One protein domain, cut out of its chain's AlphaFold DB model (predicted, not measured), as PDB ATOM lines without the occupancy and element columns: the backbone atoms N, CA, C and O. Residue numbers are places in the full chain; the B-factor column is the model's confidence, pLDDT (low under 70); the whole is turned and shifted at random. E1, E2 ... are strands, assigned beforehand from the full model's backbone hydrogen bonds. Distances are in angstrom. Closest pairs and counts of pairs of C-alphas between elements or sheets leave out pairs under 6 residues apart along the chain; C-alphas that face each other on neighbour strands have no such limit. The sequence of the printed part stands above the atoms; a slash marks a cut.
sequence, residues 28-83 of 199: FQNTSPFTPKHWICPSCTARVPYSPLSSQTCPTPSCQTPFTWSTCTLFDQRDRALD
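This is residues 28 to 83 of the 199 residues of an uncharacterized protein of Coniochaeta sp. 2T2.1 (UniProt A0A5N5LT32). This domain has little regular structure: a small sheet of three very short strands, E2, E1 and E3, from which a big loop, residues 50 to 72, swings out before the chain returns to E3. The opening stretch reaches Thr 31 at one end of the long axis, and the loop reaches Ser 62 at the other. The 56 printed residues hold E1, E2 and E3 in chain order, no named helix, class all strand, with 9 residues in named elements. The sheet, order E2, E1, E3, is antiparallel; the whole is compact, radius of gyration of the C-alphas 11.0 A, yet elongated, 33 by 20 by 17 A.

Find C-alpha 38 at (124.843, 140.204, 129.633), where E1, residues 38 to 40, begins and runs 7.1 A. E2 is residues 47 to 49, 6.8 A; E3, residues 73 to 75, 6.7 A, ends at C-alpha 75, (129.692, 140.469, 132.136).

Look first at inner strand E1. With E2 it forms a hairpin, antiparallel at 151 degrees; N 48 and O 39, 2.8 A, are within hydrogen-bond range. E3 is antiparallel to E1 at 149 degrees, with N 75 and O 38 at 2.8 A.

The C-alphas of Thr 31 and Ser 62 are the farthest apart, 33.6 A. The printed part has no cut; E2 to E3 is a long link. Residues 28 to 30 and 53 to 55 have pLDDT under 70.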
ATOM      1  N   PHE A  28     128.180 148.060 116.799       57.44
ATOM      2  CA  PHE A  28     129.404 147.276 116.790       57.44
ATOM      3  C   PHE A  28     129.022 145.805 116.743       57.44
ATOM      4  O   PHE A  28     128.303 145.294 117.605       57.44
ATOM      5  N   GLN A  29     129.503 145.107 115.717       59.25
ATOM      6  CA  GLN A  29     129.550 143.659 115.797       59.25
ATOM      7  C   GLN A  29     130.460 143.309 116.973       59.25
ATOM      8  O   GLN A  29     131.511 143.925 117.148       59.25
ATOM      9  N   ASN A  30     130.037 142.348 117.793       64.12
ATOM     10  CA  ASN A  30     130.789 141.892 118.957       64.12
ATOM     11  C   ASN A  30     132.075 141.184 118.516       64.12
ATOM     12  O   ASN A  30     132.140 139.962 118.445       64.12
ATOM     13  N   THR A  31     133.092 141.962 118.169       71.75
ATOM     14  CA  THR A  31     134.386 141.454 117.707       71.75
ATOM     15  C   THR A  31     135.389 141.320 118.845       71.75
ATOM     16  O   THR A  31     136.428 140.700 118.652       71.75
ATOM     17  N   SER A  32     135.075 141.833 120.044       83.00
ATOM     18  CA  SER A  32     135.974 141.789 121.199       83.00
ATOM     19  C   SER A  32     135.487 140.891 122.325       83.00
ATOM     20  O   SER A  32     134.294 140.871 122.611       83.00
ATOM     21  N   PRO A  33     136.404 140.195 123.027       84.94
ATOM     22  CA  PRO A  33     136.063 139.469 124.240       84.94
ATOM     23  C   PRO A  33     135.614 140.368 125.400       84.94
ATOM     24  O   PRO A  33     134.951 139.868 126.302       84.94
ATOM     25  N   PHE A  34     135.972 141.657 125.390       86.31
ATOM     26  CA  PHE A  34     135.731 142.594 126.494       86.31
ATOM     27  C   PHE A  34     134.383 143.302 126.437       86.31
ATOM     28  O   PHE A  34     134.027 144.010 127.373       86.31
ATOM     29  N   THR A  35     133.631 143.150 125.353       86.94
ATOM     30  CA  THR A  35     132.337 143.813 125.222       86.94
ATOM     31  C   THR A  35     131.274 143.157 126.093       86.94
ATOM     32  O   THR A  35     131.237 141.923 126.202       86.94
ATOM     33  N   PRO A  36     130.340 143.942 126.658       89.00
ATOM     34  CA  PRO A  36     129.212 143.408 127.391       89.00
ATOM     35  C   PRO A  36     128.422 142.372 126.589       89.00
ATOM     36  O   PRO A  36     128.021 142.585 125.444       89.00
ATOM     37  N   LYS A  37     128.167 141.236 127.230       90.44
ATOM     38  CA  LYS A  37     127.305 140.161 126.731       90.44
ATOM     39  C   LYS A  37     125.970 140.150 127.450       90.44
ATOM     40  O   LYS A  37     124.925 139.959 126.835       90.44
ATOM     41  N   HIS A  38     126.009 140.297 128.767       91.56
ATOM     42  CA  HIS A  38     124.843 140.204 129.633       91.56
ATOM     43  C   HIS A  38     125.110 140.899 130.970       91.56
ATOM     44  O   HIS A  38     126.246 141.233 131.289       91.56
ATOM     45  N   TRP A  39     124.063 141.094 131.760       92.75
ATOM     46  CA  TRP A  39     124.140 141.583 133.132       92.75
ATOM     47  C   TRP A  39     123.305 140.708 134.064       92.75
ATOM     48  O   TRP A  39     122.439 139.952 133.617       92.75
ATOM     49  N   ILE A  40     123.580 140.793 135.363       93.00
ATOM     50  CA  ILE A  40     122.802 140.113 136.400       93.00
ATOM     51  C   ILE A  40     121.843 141.111 137.037       93.00
ATOM     52  O   ILE A  40     122.261 142.154 137.541       93.00
ATOM     53  N   CYS A  41     120.550 140.786 137.017       91.81
ATOM     54  CA  CYS A  41     119.532 141.632 137.620       91.81
ATOM     55  C   CYS A  41     119.666 141.652 139.149       91.81
ATOM     56  O   CYS A  41     119.608 140.584 139.759       91.81
ATOM     57  N   PRO A  42     119.776 142.826 139.798       91.62
ATOM     58  CA  PRO A  42     119.989 142.889 141.243       91.62
ATOM     59  C   PRO A  42     118.769 142.425 142.052       91.62
ATOM     60  O   PRO A  42     118.918 141.985 143.186       91.62
ATOM     61  N   SER A  43     117.565 142.485 141.476       92.50
ATOM     62  CA  SER A  43     116.323 142.155 142.188       92.50
ATOM     63  C   SER A  43     115.960 140.672 142.136       92.50
ATOM     64  O   SER A  43     115.427 140.138 143.102       92.50
ATOM     65  N   CYS A  44     116.206 140.003 141.005       92.56
ATOM     66  CA  CYS A  44     115.809 138.604 140.803       92.56
ATOM     67  C   CYS A  44     116.959 137.684 140.382       92.56
ATOM     68  O   CYS A  44     116.727 136.504 140.135       92.56
ATOM     69  N   THR A  45     118.189 138.199 140.274       91.81
ATOM     70  CA  THR A  45     119.408 137.473 139.858       91.81
ATOM     71  C   THR A  45     119.369 136.875 138.449       91.81
ATOM     72  O   THR A  45     120.278 136.148 138.052       91.81
ATOM     73  N   ALA A  46     118.346 137.203 137.654       91.31
ATOM     74  CA  ALA A  46     118.244 136.742 136.278       91.31
ATOM     75  C   ALA A  46     119.410 137.270 135.434       91.31
ATOM     76  O   ALA A  46     119.777 138.444 135.515       91.31
ATOM     77  N   ARG A  47     119.948 136.395 134.583       92.62
ATOM     78  CA  ARG A  47     120.950 136.729 133.572       92.62
ATOM     79  C   ARG A  47     120.250 137.314 132.350       92.62
ATOM     80  O   ARG A  47     119.514 136.608 131.665       92.62
ATOM     81  N   VAL A  48     120.470 138.596 132.085       91.25
ATOM     82  CA  VAL A  48     119.767 139.351 131.041       91.25
ATOM     83  C   VAL A  48     120.744 139.730 129.924       91.25
ATOM     84  O   VAL A  48     121.777 140.327 130.227       91.25
ATOM     85  N   PRO A  49     120.466 139.404 128.646       89.75
ATOM     86  CA  PRO A  49     121.306 139.825 127.525       89.75
ATOM     87  C   PRO A  49     121.472 141.345 127.472       89.75
ATOM     88  O   PRO A  49     120.501 142.079 127.650       89.75
ATOM     89  N   TYR A  50     122.692 141.808 127.209       87.19
ATOM     90  CA  TYR A  50     122.986 143.231 127.088       87.19
ATOM     91  C   TYR A  50     122.668 143.736 125.674       87.19
ATOM     92  O   TYR A  50     123.002 143.086 124.686       87.19
ATOM     93  N   SER A  51     122.052 144.914 125.582       82.81
ATOM     94  CA  SER A  51     121.745 145.621 124.336       82.81
ATOM     95  C   SER A  51     122.045 147.124 124.480       82.81
ATOM     96  O   SER A  51     121.367 147.805 125.252       82.81
ATOM     97  N   PRO A  52     123.010 147.684 123.732       72.44
ATOM     98  CA  PRO A  52     123.390 149.095 123.862       72.44
ATOM     99  C   PRO A  52     122.307 150.073 123.369       72.44
ATOM    100  O   PRO A  52     122.324 151.244 123.727       72.44
ATOM    101  N   LEU A  53     121.355 149.605 122.555       64.25
ATOM    102  CA  LEU A  53     120.371 150.445 121.862       64.25
ATOM    103  C   LEU A  53     119.029 150.596 122.587       64.25
ATOM    104  O   LEU A  53     118.149 151.303 122.098       64.25
ATOM    105  N   SER A  54     118.828 149.909 123.709       62.78
ATOM    106  CA  SER A  54     117.536 149.881 124.392       62.78
ATOM    107  C   SER A  54     117.662 150.259 125.861       62.78
ATOM    108  O   SER A  54     118.621 149.894 126.538       62.78
ATOM    109  N   SER A  55     116.649 150.958 126.382       65.94
ATOM    110  CA  SER A  55     116.392 150.992 127.818       65.94
ATOM    111  C   SER A  55     116.083 149.562 128.262       65.94
ATOM    112  O   SER A  55     114.987 149.040 128.069       65.94
ATOM    113  N   GLN A  56     117.098 148.879 128.782       77.62
ATOM    114  CA  GLN A  56     116.968 147.488 129.180       77.62
ATOM    115  C   GLN A  56     116.208 147.412 130.504       77.62
ATOM    116  O   GLN A  56     116.611 147.999 131.504       77.62
ATOM    117  N   THR A  57     115.115 146.665 130.524       88.94
ATOM    118  CA  THR A  57     114.474 146.194 131.752       88.94
ATOM    119  C   THR A  57     114.676 144.693 131.855       88.94
ATOM    120  O   THR A  57     114.845 144.000 130.848       88.94
ATOM    121  N   CYS A  58     114.694 144.173 133.079       88.56
ATOM    122  CA  CYS A  58     114.703 142.732 133.262       88.56
ATOM    123  C   CYS A  58     113.453 142.130 132.576       88.56
ATOM    124  O   CYS A  58     112.341 142.578 132.852       88.56
ATOM    125  N   PRO A  59     113.605 141.131 131.684       87.19
ATOM    126  CA  PRO A  59     112.487 140.551 130.937       87.19
ATOM    127  C   PRO A  59     111.657 139.571 131.777       87.19
ATOM    128  O   PRO A  59     110.685 138.998 131.287       87.19
ATOM    129  N   THR A  60     112.049 139.330 133.031       87.38
ATOM    130  CA  THR A  60     111.341 138.410 133.922       87.38
ATOM    131  C   THR A  60     109.968 139.006 134.263       87.38
ATOM    132  O   THR A  60     109.922 140.106 134.803       87.38
ATOM    133  N   PRO A  61     108.839 138.308 134.032       85.69
ATOM    134  CA  PRO A  61     107.500 138.891 134.197       85.69
ATOM    135  C   PRO A  61     107.219 139.482 135.587       85.69
ATOM    136  O   PRO A  61     106.511 140.478 135.710       85.69
ATOM    137  N   SER A  62     107.789 138.882 136.635       89.38
ATOM    138  CA  SER A  62     107.664 139.319 138.031       89.38
ATOM    139  C   SER A  62     108.706 140.357 138.464       89.38
ATOM    140  O   SER A  62     108.637 140.855 139.584       89.38
ATOM    141  N   CYS A  63     109.678 140.686 137.612       87.56
ATOM    142  CA  CYS A  63     110.767 141.598 137.927       87.56
ATOM    143  C   CYS A  63     110.991 142.555 136.756       87.56
ATOM    144  O   CYS A  63     111.642 142.214 135.778       87.56
ATOM    145  N   GLN A  64     110.487 143.779 136.894       87.88
ATOM    146  CA  GLN A  64     110.610 144.846 135.894       87.88
ATOM    147  C   GLN A  64     111.744 145.826 136.221       87.88
ATOM    148  O   GLN A  64     111.690 147.001 135.865       87.88
ATOM    149  N   THR A  65     112.764 145.376 136.955       89.50
ATOM    150  CA  THR A  65     113.860 146.250 137.379       89.50
ATOM    151  C   THR A  65     114.602 146.807 136.160       89.50
ATOM    152  O   THR A  65     115.047 146.018 135.316       89.50
ATOM    153  N   PRO A  66     114.737 148.141 136.044       89.12
ATOM    154  CA  PRO A  66     115.498 148.758 134.972       89.12
ATOM    155  C   PRO A  66     116.990 148.500 135.162       89.12
ATOM    156  O   PRO A  66     117.499 148.455 136.285       89.12
ATOM    157  N   PHE A  67     117.698 148.360 134.050       86.62
ATOM    158  CA  PHE A  67     119.146 148.312 134.040       86.62
ATOM    159  C   PHE A  67     119.715 149.646 134.527       86.62
ATOM    160  O   PHE A  67     119.348 150.716 134.036       86.62
ATOM    161  N   THR A  68     120.641 149.576 135.480       84.19
ATOM    162  CA  THR A  68     121.447 150.723 135.904       84.19
ATOM    163  C   THR A  68     122.892 150.290 136.094       84.19
ATOM    164  O   THR A  68     123.178 149.300 136.769       84.19
ATOM    165  N   TRP A  69     123.810 151.068 135.525       78.06
ATOM    166  CA  TRP A  69     125.253 150.824 135.575       78.06
ATOM    167  C   TRP A  69     125.817 150.697 136.992       78.06
ATOM    168  O   TRP A  69     126.779 149.974 137.210       78.06
ATOM    169  N   SER A  70     125.218 151.392 137.959       79.06
ATOM    170  CA  SER A  70     125.693 151.422 139.344       79.06
ATOM    171  C   SER A  70     125.290 150.204 140.174       79.06
ATOM    172  O   SER A  70     125.909 149.957 141.204       79.06
ATOM    173  N   THR A  71     124.254 149.462 139.772       82.75
ATOM    174  CA  THR A  71     123.723 148.342 140.577       82.75
ATOM    175  C   THR A  71     123.765 147.000 139.861       82.75
ATOM    176  O   THR A  71     123.738 145.959 140.511       82.75
ATOM    177  N   CYS A  72     123.834 147.008 138.532       86.19
ATOM    178  CA  CYS A  72     123.890 145.796 137.731       86.19
ATOM    179  C   CYS A  72     125.347 145.404 137.496       86.19
ATOM    180  O   CYS A  72     126.140 146.210 137.015       86.19
ATOM    181  N   THR A  73     125.697 144.150 137.766       89.81
ATOM    182  CA  THR A  73     126.997 143.610 137.356       89.81
ATOM    183  C   THR A  73     126.911 143.182 135.896       89.81
ATOM    184  O   THR A  73     126.128 142.286 135.564       89.81
ATOM    185  N   LEU A  74     127.689 143.824 135.022       90.56
ATOM    186  CA  LEU A  74     127.832 143.418 133.625       90.56
ATOM    187  C   LEU A  74     128.905 142.347 133.498       90.56
ATOM    188  O   LEU A  74     129.851 142.300 134.281       90.56
ATOM    189  N   PHE A  75     128.759 141.524 132.471       91.94
ATOM    190  CA  PHE A  75     129.692 140.469 132.136       91.94
ATOM    191  C   PHE A  75     130.054 140.515 130.654       91.94
ATOM    192  O   PHE A  75     129.196 140.771 129.803       91.94
ATOM    193  N   ASP A  76     131.325 140.258 130.366       89.75
ATOM    194  CA  ASP A  76     131.903 140.295 129.022       89.75
ATOM    195  C   ASP A  76     131.560 139.036 128.195       89.75
ATOM    196  O   ASP A  76     130.792 138.163 128.626       89.75
ATOM    197  N   GLN A  77     132.111 138.911 126.983       86.94
ATOM    198  CA  GLN A  77     131.870 137.734 126.133       86.94
ATOM    199  C   GLN A  77     132.410 136.429 126.729       86.94
ATOM    200  O   GLN A  77     131.930 135.347 126.372       86.94
ATOM    201  N   ARG A  78     133.384 136.532 127.640       87.56
ATOM    202  CA  ARG A  78     134.020 135.427 128.363       87.56
ATOM    203  C   ARG A  78     133.347 135.139 129.708       87.56
ATOM    204  O   ARG A  78     133.869 134.339 130.476       87.56
ATOM    205  N   ASP A  79     132.193 135.747 129.976       89.69
ATOM    206  CA  ASP A  79     131.436 135.604 131.221       89.69
ATOM    207  C   ASP A  79     132.230 136.041 132.468       89.69
ATOM    208  O   ASP A  79     132.065 135.491 133.557       89.69
ATOM    209  N   ARG A  80     133.064 137.077 132.330       88.81
ATOM    210  CA  ARG A  80     133.772 137.720 133.446       88.81
ATOM    211  C   ARG A  80     133.125 139.043 133.794       88.81
ATOM    212  O   ARG A  80     132.604 139.706 132.905       88.81
ATOM    213  N   ALA A  81     133.187 139.429 135.066       89.25
ATOM    214  CA  ALA A  81     132.706 140.736 135.490       89.25
ATOM    215  C   ALA A  81     133.434 141.832 134.703       89.25
ATOM    216  O   ALA A  81     134.661 141.830 134.596       89.25
ATOM    217  N   LEU A  82     132.654 142.728 134.118       87.19
ATOM    218  CA  LEU A  82     133.166 143.780 133.267       87.19
ATOM    219  C   LEU A  82     133.812 144.863 134.126       87.19
ATOM    220  O   LEU A  82     133.237 145.299 135.125       87.19
ATOM    221  N   ASP A  83     134.987 145.314 133.715       77.38
ATOM    222  CA  ASP A  83     135.638 146.427 134.382       77.38
ATOM    223  C   ASP A  83     134.941 147.748 134.025       77.38
ATOM    224  O   ASP A  83     134.548 147.973 132.876       77.38
TER     225      ASP A  83